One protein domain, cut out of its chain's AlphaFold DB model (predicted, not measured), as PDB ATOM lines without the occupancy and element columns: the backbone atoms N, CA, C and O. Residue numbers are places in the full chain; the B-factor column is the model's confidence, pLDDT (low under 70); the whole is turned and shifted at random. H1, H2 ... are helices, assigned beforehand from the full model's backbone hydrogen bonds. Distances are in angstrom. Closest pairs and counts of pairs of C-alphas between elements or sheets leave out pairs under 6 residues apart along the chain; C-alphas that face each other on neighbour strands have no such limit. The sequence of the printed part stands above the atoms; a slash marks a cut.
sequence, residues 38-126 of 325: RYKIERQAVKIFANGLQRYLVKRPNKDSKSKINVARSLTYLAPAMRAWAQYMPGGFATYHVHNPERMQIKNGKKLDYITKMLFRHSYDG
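Overview. This is residues 38 to 126 of the 325 residues of the protein "Class I SAM-dependent methyltransferase" of Candidatus Saccharibacteria bacterium (UniProt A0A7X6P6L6). One long helix, H1, runs along one side; H2 folds back beside it, and H3 and H4 gather by H5, which crosses H1's first half. The printed part is all helix, 89 residues with five named helices in order. It is compact, with a radius of gyration of the C-alphas of 13.3 A and spans of 36, 30 and 19 A.

Arrangement. With residues 42 to 47 alone, H1, residues 38 to 58, touches H5, residues 114 to 122; the closest C-alphas, of Arg 43 and His 122, are 5.4 A apart. H1 only just touches H2, residues 71 to 76, a hairpin with 3 pairs of C-alphas within 8 A. H4, residues 92 to 99, touches H5. H3, residues 80 to 86, is close but not clearly touching H5. Every O i to N i+4 pair is within hydrogen-bond range in H2, H3 and H5, 16 of 17 in H1, 2 of 4 in H4.

Along the chain. H1, 31.9 A long, begins at C-alpha 38 (5.690, -6.539, 37.569); H5 ends at C-alpha 122 (14.167, -10.401, 46.195).

Size, cuts and confidence. The printed part has no cut; links H1 to H2 and H4 to H5 are long. No printed residue is under 70 in pLDDT.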
ATOM      1  N   ARG A  38       4.558  -6.875  38.457       94.88
ATOM      2  CA  ARG A  38       5.690  -6.539  37.569       94.88
ATOM      3  C   ARG A  38       7.025  -7.175  37.980       94.88
ATOM      4  O   ARG A  38       7.855  -7.446  37.132       94.88
ATOM      5  N   TYR A  39       7.204  -7.467  39.271       95.56
ATOM      6  CA  TYR A  39       8.419  -8.083  39.810       95.56
ATOM      7  C   TYR A  39       8.332  -9.616  39.926       95.56
ATOM      8  O   TYR A  39       9.201 -10.236  40.530       95.56
ATOM      9  N   LYS A  40       7.279 -10.261  39.399       95.56
ATOM     10  CA  LYS A  40       7.081 -11.718  39.535       95.56
ATOM     11  C   LYS A  40       8.232 -12.514  38.912       95.56
ATOM     12  O   LYS A  40       8.692 -13.470  39.528       95.56
ATOM     13  N   ILE A  41       8.694 -12.102  37.730       96.81
ATOM     14  CA  ILE A  41       9.794 -12.763  37.014       96.81
ATOM     15  C   ILE A  41      11.107 -12.583  37.783       96.81
ATOM     16  O   ILE A  41      11.767 -13.573  38.077       96.81
ATOM     17  N   GLU A  42      11.428 -11.353  38.203       96.31
ATOM     18  CA  GLU A  42      12.606 -11.062  39.036       96.31
ATOM     19  C   GLU A  42      12.635 -11.919  40.314       96.31
ATOM     20  O   GLU A  42      13.638 -12.569  40.611       96.31
ATOM     21  N   ARG A  43      11.513 -11.981  41.049       95.69
ATOM     22  CA  ARG A  43      11.395 -12.804  42.265       95.69
ATOM     23  C   ARG A  43      11.647 -14.278  41.990       95.69
ATOM     24  O   ARG A  43      12.355 -14.929  42.756       95.69
ATOM     25  N   GLN A  44      11.061 -14.810  40.920       96.62
ATOM     26  CA  GLN A  44      11.226 -16.217  40.571       96.62
ATOM     27  C   GLN A  44      12.671 -16.522  40.158       96.62
ATOM     28  O   GLN A  44      13.218 -17.531  40.599       96.62
ATOM     29  N   ALA A  45      13.303 -15.639  39.382       97.19
ATOM     30  CA  ALA A  45      14.695 -15.780  38.969       97.19
ATOM     31  C   ALA A  45      15.647 -15.792  40.176       97.19
ATOM     32  O   ALA A  45      16.446 -16.719  40.313       97.19
ATOM     33  N   VAL A  46      15.508 -14.834  41.105       96.81
ATOM     34  CA  VAL A  46      16.326 -14.796  42.332       96.81
ATOM     35  C   VAL A  46      16.084 -16.025  43.204       96.81
ATOM     36  O   VAL A  46      17.040 -16.601  43.716       96.81
ATOM     37  N   LYS A  47      14.832 -16.484  43.332       96.12
ATOM     38  CA  LYS A  47      14.512 -17.704  44.085       96.12
ATOM     39  C   LYS A  47      15.198 -18.937  43.489       96.12
ATOM     40  O   LYS A  47      15.772 -19.725  44.237       96.12
ATOM     41  N   ILE A  48      15.149 -19.111  42.166       97.50
ATOM     42  CA  ILE A  48      15.813 -20.229  41.475       97.50
ATOM     43  C   ILE A  48      17.330 -20.148  41.674       97.50
ATOM     44  O   ILE A  48      17.938 -21.139  42.078       97.50
ATOM     45  N   PHE A  49      17.916 -18.969  41.456       96.88
ATOM     46  CA  PHE A  49      19.345 -18.728  41.638       96.88
ATOM     47  C   PHE A  49      19.802 -19.078  43.060       96.88
ATOM     48  O   PHE A  49      20.688 -19.912  43.244       96.88
ATOM     49  N   ALA A  50      19.142 -18.517  44.075       95.88
ATOM     50  CA  ALA A  50      19.505 -18.728  45.471       95.88
ATOM     51  C   ALA A  50      19.272 -20.182  45.930       95.88
ATOM     52  O   ALA A  50      20.108 -20.739  46.637       95.88
ATOM     53  N   ASN A  51      18.219 -20.855  45.443       97.31
ATOM     54  CA  ASN A  51      18.031 -22.295  45.664       97.31
ATOM     55  C   ASN A  51      19.176 -23.130  45.067       97.31
ATOM     56  O   ASN A  51      19.601 -24.116  45.672       97.31
ATOM     57  N   GLY A  52      19.674 -22.752  43.887       97.38
ATOM     58  CA  GLY A  52      20.838 -23.380  43.266       97.38
ATOM     59  C   GLY A  52      22.091 -23.235  44.129       97.38
ATOM     60  O   GLY A  52      22.749 -24.235  44.427       97.38
ATOM     61  N   LEU A  53      22.372 -22.014  44.601       96.19
ATOM     62  CA  LEU A  53      23.501 -21.741  45.496       96.19
ATOM     63  C   LEU A  53      23.386 -22.506  46.820       96.19
ATOM     64  O   LEU A  53      24.351 -23.144  47.238       96.19
ATOM     65  N   GLN A  54      22.205 -22.504  47.444       96.56
ATOM     66  CA  GLN A  54      21.951 -23.220  48.694       96.56
ATOM     67  C   GLN A  54      22.231 -24.721  48.535       96.56
ATOM     68  O   GLN A  54      22.992 -25.295  49.310       96.56
ATOM     69  N   ARG A  55      21.686 -25.361  47.489       96.75
ATOM     70  CA  ARG A  55      21.942 -26.786  47.204       96.75
ATOM     71  C   ARG A  55      23.423 -27.066  46.951       96.75
ATOM     72  O   ARG A  55      23.931 -28.094  47.397       96.75
ATOM     73  N   TYR A  56      24.111 -26.177  46.233       96.19
ATOM     74  CA  TYR A  56      25.546 -26.300  45.975       96.19
ATOM     75  C   TYR A  56      26.366 -26.260  47.273       96.19
ATOM     76  O   TYR A  56      27.255 -27.097  47.437       96.19
ATOM     77  N   LEU A  57      26.058 -25.322  48.175       95.50
ATOM     78  CA  LEU A  57      26.799 -25.101  49.422       95.50
ATOM     79  C   LEU A  57      26.540 -26.188  50.469       95.50
ATOM     80  O   LEU A  57      27.496 -26.635  51.104       95.50
ATOM     81  N   VAL A  58      25.295 -26.663  50.594       94.12
ATOM     82  CA  VAL A  58      24.940 -27.789  51.481       94.12
ATOM     83  C   VAL A  58      25.697 -29.057  51.083       94.12
ATOM     84  O   VAL A  58      26.251 -29.741  51.934       94.12
ATOM     85  N   LYS A  59      25.806 -29.344  49.777       95.44
ATOM     86  CA  LYS A  59      26.563 -30.505  49.270       95.44
ATOM     87  C   LYS A  59      28.085 -30.364  49.399       95.44
ATOM     88  O   LYS A  59      28.805 -31.305  49.081       95.44
ATOM     89  N   ARG A  60      28.595 -29.187  49.772       93.25
ATOM     90  CA  ARG A  60      30.035 -28.885  49.800       93.25
ATOM     91  C   ARG A  60      30.404 -28.117  51.065       93.25
ATOM     92  O   ARG A  60      30.795 -26.959  50.944       93.25
ATOM     93  N   PRO A  61      30.286 -28.704  52.265       86.94
ATOM     94  CA  PRO A  61      30.469 -27.989  53.536       86.94
ATOM     95  C   PRO A  61      31.839 -27.304  53.673       86.94
ATOM     96  O   PRO A  61      31.944 -26.251  54.287       86.94
ATOM     97  N   ASN A  62      32.874 -27.820  53.004       85.88
ATOM     98  CA  ASN A  62      34.230 -27.259  52.995       85.88
ATOM     99  C   ASN A  62      34.405 -25.940  52.209       85.88
ATOM    100  O   ASN A  62      35.490 -25.361  52.212       85.88
ATOM    101  N   LYS A  63      33.386 -25.452  51.487       86.19
ATOM    102  CA  LYS A  63      33.463 -24.188  50.726       86.19
ATOM    103  C   LYS A  63      33.018 -23.001  51.577       86.19
ATOM    104  O   LYS A  63      31.965 -22.422  51.308       86.19
ATOM    105  N   ASP A  64      33.755 -22.682  52.631       83.00
ATOM    106  CA  ASP A  64      33.420 -21.559  53.511       83.00
ATOM    107  C   ASP A  64      33.516 -20.184  52.806       83.00
ATOM    108  O   ASP A  64      33.794 -20.074  51.604       83.00
ATOM    109  N   SER A  65      33.247 -19.112  53.554       77.81
ATOM    110  CA  SER A  65      33.311 -17.736  53.050       77.81
ATOM    111  C   SER A  65      34.721 -17.296  52.645       77.81
ATOM    112  O   SER A  65      34.854 -16.394  51.818       77.81
ATOM    113  N   LYS A  66      35.780 -17.921  53.176       79.38
ATOM    114  CA  LYS A  66      37.191 -17.597  52.900       79.38
ATOM    115  C   LYS A  66      37.760 -18.402  51.728       79.38
ATOM    116  O   LYS A  66      38.785 -18.020  51.163       79.38
ATOM    117  N   SER A  67      37.095 -19.482  51.325       79.25
ATOM    118  CA  SER A  67      37.537 -20.354  50.239       79.25
ATOM    119  C   SER A  67      37.634 -19.616  48.896       79.25
ATOM    120  O   SER A  67      36.636 -19.159  48.335       79.25
ATOM    121  N   LYS A  68      38.849 -19.571  48.327       74.44
ATOM    122  CA  LYS A  68      39.139 -18.954  47.015       74.44
ATOM    123  C   LYS A  68      38.425 -19.640  45.839       74.44
ATOM    124  O   LYS A  68      38.273 -19.039  44.784       74.44
ATOM    125  N   ILE A  69      37.968 -20.882  46.024       82.00
ATOM    126  CA  ILE A  69      37.322 -21.719  44.995       82.00
ATOM    127  C   ILE A  69      35.815 -21.873  45.299       82.00
ATOM    128  O   ILE A  69      35.171 -22.856  44.926       82.00
ATOM    129  N   ASN A  70      35.227 -20.944  46.055       88.88
ATOM    130  CA  ASN A  70      33.794 -20.955  46.324       88.88
ATOM    131  C   ASN A  70      33.025 -20.351  45.137       88.88
ATOM    132  O   ASN A  70      32.798 -19.145  45.071       88.88
ATOM    133  N   VAL A  71      32.582 -21.213  44.217       90.69
ATOM    134  CA  VAL A  71      31.804 -20.809  43.031       90.69
ATOM    135  C   VAL A  71      30.548 -20.013  43.402       90.69
ATOM    136  O   VAL A  71      30.210 -19.063  42.702       90.69
ATOM    137  N   ALA A  72      29.882 -20.328  44.519       92.00
ATOM    138  CA  ALA A  72      28.704 -19.574  44.945       92.00
ATOM    139  C   ALA A  72      29.047 -18.120  45.296       92.00
ATOM    140  O   ALA A  72      28.312 -17.205  44.915       92.00
ATOM    141  N   ARG A  73      30.191 -17.898  45.956       90.75
ATOM    142  CA  ARG A  73      30.733 -16.556  46.200       90.75
ATOM    143  C   ARG A  73      31.057 -15.858  44.877       90.75
ATOM    144  O   ARG A  73      30.605 -14.737  44.662       90.75
ATOM    145  N   SER A  74      31.773 -16.523  43.969       90.25
ATOM    146  CA  SER A  74      32.140 -15.941  42.667       90.25
ATOM    147  C   SER A  74      30.920 -15.507  41.850       90.25
ATOM    148  O   SER A  74      30.912 -14.407  41.305       90.25
ATOM    149  N   LEU A  75      29.863 -16.324  41.816       92.81
ATOM    150  CA  LEU A  75      28.610 -15.992  41.131       92.81
ATOM    151  C   LEU A  75      27.869 -14.826  41.800       92.81
ATOM    152  O   LEU A  75      27.372 -13.937  41.113       92.81
ATOM    153  N   THR A  76      27.823 -14.805  43.134       91.00
ATOM    154  CA  THR A  76      27.167 -13.736  43.909       91.00
ATOM    155  C   THR A  76      27.827 -12.376  43.671       91.00
ATOM    156  O   THR A  76      27.145 -11.359  43.569       91.00
ATOM    157  N   TYR A  77      29.151 -12.366  43.515       92.19
ATOM    158  CA  TYR A  77      29.955 -11.162  43.293       92.19
ATOM    159  C   TYR A  77      30.329 -10.926  41.823       92.19
ATOM    160  O   TYR A  77      31.221 -10.128  41.522       92.19
ATOM    161  N   LEU A  78      29.637 -11.568  40.879       91.12
ATOM    162  CA  LEU A  78      29.855 -11.324  39.452       91.12
ATOM    163  C   LEU A  78      29.508  -9.866  39.088       91.12
ATOM    164  O   LEU A  78      30.274  -9.177  38.404       91.12
ATOM    165  N   ALA A  79      28.392  -9.369  39.629       92.00
ATOM    166  CA  ALA A  79      27.927  -8.002  39.429       92.00
ATOM    167  C   ALA A  79      28.899  -6.969  40.051       92.00
ATOM    168  O   ALA A  79      29.265  -7.090  41.226       92.00
ATOM    169  N   PRO A  80      29.326  -5.927  39.307       91.62
ATOM    170  CA  PRO A  80      30.249  -4.920  39.826       91.62
ATOM    171  C   PRO A  80      29.740  -4.179  41.067       91.62
ATOM    172  O   PRO A  80      30.547  -3.873  41.946       91.62
ATOM    173  N   ALA A  81      28.436  -3.884  41.165       93.06
ATOM    174  CA  ALA A  81      27.910  -3.192  42.340       93.06
ATOM    175  C   ALA A  81      27.843  -4.106  43.573       93.06
ATOM    176  O   ALA A  81      28.101  -3.618  44.669       93.06
ATOM    177  N   MET A  82      27.628  -5.420  43.413       92.62
ATOM    178  CA  MET A  82      27.785  -6.387  44.512       92.62
ATOM    179  C   MET A  82      29.215  -6.387  45.070       92.62
ATOM    180  O   MET A  82      29.391  -6.395  46.284       92.62
ATOM    181  N   ARG A  83      30.249  -6.328  44.213       92.06
ATOM    182  CA  ARG A  83      31.656  -6.234  44.665       92.06
ATOM    183  C   ARG A  83      31.951  -4.940  45.410       92.06
ATOM    184  O   ARG A  83      32.616  -4.971  46.439       92.06
ATOM    185  N   ALA A  84      31.449  -3.817  44.900       91.88
ATOM    186  CA  ALA A  84      31.570  -2.526  45.571       91.88
ATOM    187  C   ALA A  84      30.841  -2.522  46.926       91.88
ATOM    188  O   ALA A  84      31.359  -1.996  47.902       91.88
ATOM    189  N   TRP A  85      29.659  -3.135  46.993       91.94
ATOM    190  CA  TRP A  85      28.884  -3.276  48.223       91.94
ATOM    191  C   TRP A  85      29.574  -4.167  49.267       91.94
ATOM    192  O   TRP A  85      29.547  -3.834  50.449       91.94
ATOM    193  N   ALA A  86      30.257  -5.235  48.840       89.06
ATOM    194  CA  ALA A  86      30.972  -6.163  49.723       89.06
ATOM    195  C   ALA A  86      32.026  -5.484  50.616       89.06
ATOM    196  O   ALA A  86      32.349  -5.996  51.681       89.06
ATOM    197  N   GLN A  87      32.555  -4.330  50.193       87.19
ATOM    198  CA  GLN A  87      33.541  -3.549  50.951       87.19
ATOM    199  C   GLN A  87      32.978  -2.981  52.264       87.19
ATOM    200  O   GLN A  87      33.746  -2.603  53.138       87.19
ATOM    201  N   TYR A  88      31.652  -2.921  52.401       85.94
ATOM    202  CA  TYR A  88      30.963  -2.401  53.585       85.94
ATOM    203  C   TYR A  88      30.445  -3.506  54.510       85.94
ATOM    204  O   TYR A  88      29.669  -3.224  55.424       85.94
ATOM    205  N   MET A  89      30.805  -4.764  54.239       82.81
ATOM    206  CA  MET A  89      30.346  -5.917  55.001       82.81
ATOM    207  C   MET A  89      31.393  -6.409  56.008       82.81
ATOM    208  O   MET A  89      32.565  -6.522  55.646       82.81
ATOM    209  N   PRO A  90      30.965  -6.837  57.210       77.75
ATOM    210  CA  PRO A  90      29.638  -6.621  57.804       77.75
ATOM    211  C   PRO A  90      29.489  -5.176  58.324       77.75
ATOM    212  O   PRO A  90      30.468  -4.573  58.747       77.75
ATOM    213  N   GLY A  91      28.272  -4.618  58.324       79.50
ATOM    214  CA  GLY A  91      28.035  -3.296  58.921       79.50
ATOM    215  C   GLY A  91      26.736  -2.602  58.503       79.50
ATOM    216  O   GLY A  91      26.061  -3.006  57.551       79.50
ATOM    217  N   GLY A  92      26.396  -1.512  59.202       77.06
ATOM    218  CA  GLY A  92      25.171  -0.730  58.962       77.06
ATOM    219  C   GLY A  92      25.101  -0.074  57.574       77.06
ATOM    220  O   GLY A  92      24.017   0.148  57.031       77.06
ATOM    221  N   PHE A  93      26.247   0.184  56.939       82.69
ATOM    222  CA  PHE A  93      26.295   0.674  55.557       82.69
ATOM    223  C   PHE A  93      25.905  -0.391  54.528       82.69
ATOM    224  O   PHE A  93      25.321  -0.054  53.494       82.69
ATOM    225  N   ALA A  94      26.190  -1.669  54.801       85.00
ATOM    226  CA  ALA A  94      25.772  -2.753  53.922       85.00
ATOM    227  C   ALA A  94      24.244  -2.886  53.915       85.00
ATOM    228  O   ALA A  94      23.647  -3.018  52.846       85.00
ATOM    229  N   THR A  95      23.597  -2.785  55.078       87.12
ATOM    230  CA  THR A  95      22.136  -2.921  55.192       87.12
ATOM    231  C   THR A  95      21.390  -1.732  54.586       87.12
ATOM    232  O   THR A  95      20.337  -1.931  53.979       87.12
ATOM    233  N   TYR A  96      21.946  -0.517  54.655       87.69
ATOM    234  CA  TYR A  96      21.351   0.706  54.094       87.69
ATOM    235  C   TYR A  96      20.868   0.533  52.642       87.69
ATOM    236  O   TYR A  96      19.709   0.806  52.322       87.69
ATOM    237  N   HIS A  97      21.720   0.028  51.745       86.94
ATOM    238  CA  HIS A  97      21.355  -0.165  50.330       86.94
ATOM    239  C   HIS A  97      20.360  -1.307  50.116       86.94
ATOM    240  O   HIS A  97      19.539  -1.251  49.199       86.94
ATOM    241  N   VAL A  98      20.388  -2.315  50.985       89.31
ATOM    242  CA  VAL A  98      19.479  -3.463  50.918       89.31
ATOM    243  C   VAL A  98      18.067  -3.091  51.395       89.31
ATOM    244  O   VAL A  98      17.074  -3.561  50.829       89.31
ATOM    245  N   HIS A  99      17.954  -2.183  52.372       87.81
ATOM    246  CA  HIS A  99      16.672  -1.630  52.823       87.81
ATOM    247  C   HIS A  99      15.970  -0.816  51.730       87.81
ATOM    248  O   HIS A  99      14.750  -0.906  51.587       87.81
ATOM    249  N   ASN A 100      16.717  -0.050  50.924       88.06
ATOM    250  CA  ASN A 100      16.154   0.711  49.805       88.06
ATOM    251  C   ASN A 100      16.916   0.486  48.479       88.06
ATOM    252  O   ASN A 100      17.719   1.332  48.075       88.06
ATOM    253  N   PRO A 101      16.587  -0.597  47.746       87.00
ATOM    254  CA  PRO A 101      17.221  -0.939  46.469       87.00
ATOM    255  C   PRO A 101      16.977   0.050  45.313       87.00
ATOM    256  O   PRO A 101      17.521  -0.142  44.226       87.00
ATOM    257  N   GLU A 102      16.143   1.085  45.490       86.38
ATOM    258  CA  GLU A 102      15.932   2.106  44.448       86.38
ATOM    259  C   GLU A 102      17.022   3.173  44.416       86.38
ATOM    260  O   GLU A 102      17.113   3.914  43.436       86.38
ATOM    261  N   ARG A 103      17.883   3.231  45.437       85.38
ATOM    262  CA  ARG A 103      19.038   4.130  45.418       85.38
ATOM    263  C   ARG A 103      19.907   3.852  44.191       85.38
ATOM    264  O   ARG A 103      19.983   2.733  43.680       85.38
ATOM    265  N   MET A 104      20.515   4.909  43.665       83.94
ATOM    266  CA  MET A 104      21.212   4.836  42.381       83.94
ATOM    267  C   MET A 104      22.675   4.435  42.520       83.94
ATOM    268  O   MET A 104      23.234   3.908  41.560       83.94
ATOM    269  N   GLN A 105      23.281   4.652  43.686       87.19
ATOM    270  CA  GLN A 105      24.707   4.447  43.914       87.19
ATOM    271  C   GLN A 105      24.975   3.842  45.298       87.19
ATOM    272  O   GLN A 105      24.265   4.136  46.262       87.19
ATOM    273  N   ILE A 106      26.020   3.017  45.377       85.56
ATOM    274  CA  ILE A 106      26.676   2.588  46.617       85.56
ATOM    275  C   ILE A 106      27.420   3.789  47.238       85.56
ATOM    276  O   ILE A 106      27.644   4.795  46.568       85.56
ATOM    277  N   LYS A 107      27.827   3.701  48.514       81.31
ATOM    278  CA  LYS A 107      28.526   4.782  49.244       81.31
ATOM    279  C   LYS A 107      29.784   5.294  48.512       81.31
ATOM    280  O   LYS A 107      30.032   6.490  48.546       81.31
ATOM    281  N   ASN A 108      30.520   4.439  47.795       84.38
ATOM    282  CA  ASN A 108      31.678   4.825  46.967       84.38
ATOM    283  C   ASN A 108      31.315   5.401  45.579       84.38
ATOM    284  O   ASN A 108      32.170   5.463  44.700       84.38
ATOM    285  N   GLY A 109      30.051   5.754  45.331       86.12
ATOM    286  CA  GLY A 109      29.591   6.316  44.056       86.12
ATOM    287  C   GLY A 109      29.336   5.284  42.951       86.12
ATOM    288  O   GLY A 109      28.803   5.632  41.895       86.12
ATOM    289  N   LYS A 110      29.644   3.994  43.164       89.94
ATOM    290  CA  LYS A 110      29.383   2.950  42.159       89.94
ATOM    291  C   LYS A 110      27.882   2.826  41.899       89.94
ATOM    292  O   LYS A 110      27.112   2.567  42.820       89.94
ATOM    293  N   LYS A 111      27.465   2.949  40.636       92.94
ATOM    294  CA  LYS A 111      26.064   2.766  40.232       92.94
ATOM    295  C   LYS A 111      25.560   1.373  40.621       92.94
ATOM    296  O   LYS A 111      26.202   0.376  40.301       92.94
ATOM    297  N   LEU A 112      24.391   1.321  41.254       91.50
ATOM    298  CA  LEU A 112      23.669   0.086  41.544       91.50
ATOM    299  C   LEU A 112      23.128  -0.508  40.238       91.50
ATOM    300  O   LEU A 112      22.140  -0.018  39.681       91.50
ATOM    301  N   ASP A 113      23.803  -1.544  39.735       93.50
ATOM    302  CA  ASP A 113      23.378  -2.270  38.540       93.50
ATOM    303  C   ASP A 113      22.081  -3.060  38.778       93.50
ATOM    304  O   ASP A 113      21.677  -3.334  39.911       93.50
ATOM    305  N   TYR A 114      21.397  -3.401  37.686       93.31
ATOM    306  CA  TYR A 114      20.086  -4.044  37.745       93.31
ATOM    307  C   TYR A 114      20.116  -5.395  38.473       93.31
ATOM    308  O   TYR A 114      19.206  -5.678  39.252       93.31
ATOM    309  N   ILE A 115      21.168  -6.198  38.276       93.75
ATOM    310  CA  ILE A 115      21.313  -7.511  38.921       93.75
ATOM    311  C   ILE A 115      21.428  -7.326  40.435       93.75
ATOM    312  O   ILE A 115      20.705  -7.967  41.194       93.75
ATOM    313  N   THR A 116      22.269  -6.393  40.876       94.25
ATOM    314  CA  THR A 116      22.444  -6.059  42.295       94.25
ATOM    315  C   THR A 116      21.137  -5.562  42.916       94.25
ATOM    316  O   THR A 116      20.728  -6.052  43.970       94.25
ATOM    317  N   LYS A 117      20.408  -4.664  42.237       94.69
ATOM    318  CA  LYS A 117      19.078  -4.215  42.692       94.69
ATOM    319  C   LYS A 117      18.099  -5.381  42.810       94.69
ATOM    320  O   LYS A 117      17.384  -5.480  43.803       94.69
ATOM    321  N   MET A 118      18.070  -6.269  41.820       95.06
ATOM    322  CA  MET A 118      17.213  -7.453  41.816       95.06
ATOM    323  C   MET A 118      17.523  -8.374  43.009       95.06
ATOM    324  O   MET A 118      16.597  -8.810  43.697       95.06
ATOM    325  N   LEU A 119      18.808  -8.613  43.297       94.94
ATOM    326  CA  LEU A 119      19.244  -9.395  44.457       94.94
ATOM    327  C   LEU A 119      18.798  -8.742  45.769       94.94
ATOM    328  O   LEU A 119      18.154  -9.408  46.574       94.94
ATOM    329  N   PHE A 120      19.035  -7.442  45.966       95.12
ATOM    330  CA  PHE A 120      18.611  -6.737  47.186       95.12
ATOM    331  C   PHE A 120      17.087  -6.710  47.370       95.12
ATOM    332  O   PHE A 120      16.580  -6.767  48.491       95.12
ATOM    333  N   ARG A 121      16.324  -6.633  46.275       95.19
ATOM    334  CA  ARG A 121      14.858  -6.662  46.333       95.19
ATOM    335  C   ARG A 121      14.326  -8.032  46.739       95.19
ATOM    336  O   ARG A 121      13.386  -8.089  47.529       95.19
ATOM    337  N   HIS A 122      14.875  -9.116  46.197       96.19
ATOM    338  CA  HIS A 122      14.167 -10.401  46.195       96.19
ATOM    339  C   HIS A 122      14.895 -11.552  46.883       96.19
ATOM    340  O   HIS A 122      14.277 -12.605  47.050       96.19
ATOM    341  N   SER A 123      16.156 -11.382  47.294       95.62
ATOM    342  CA  SER A 123      16.823 -12.373  48.143       95.62
ATOM    343  C   SER A 123      16.081 -12.518  49.474       95.62
ATOM    344  O   SER A 123      15.366 -11.605  49.900       95.62
ATOM    345  N   TYR A 124      16.237 -13.670  50.130       95.62
ATOM    346  CA  TYR A 124      15.647 -13.878  51.449       95.62
ATOM    347  C   TYR A 124      16.168 -12.837  52.435       95.62
ATOM    348  O   TYR A 124      15.351 -12.125  53.002       95.62
ATOM    349  N   ASP A 125      17.483 -12.630  52.521       94.62
ATOM    350  CA  ASP A 125      18.091 -11.598  53.372       94.62
ATOM    351  C   ASP A 125      17.553 -10.192  53.098       94.62
ATOM    352  O   ASP A 125      17.187  -9.463  54.019       94.62
ATOM    353  N   GLY A 126      17.446  -9.806  51.822       94.88
ATOM    354  CA  GLY A 126      16.954  -8.484  51.458       94.88
ATOM    355  C   GLY A 126      15.490  -8.279  51.830       94.88
ATOM    356  O   GLY A 126      15.111  -7.213  52.318       94.88
TER     357      GLY A 126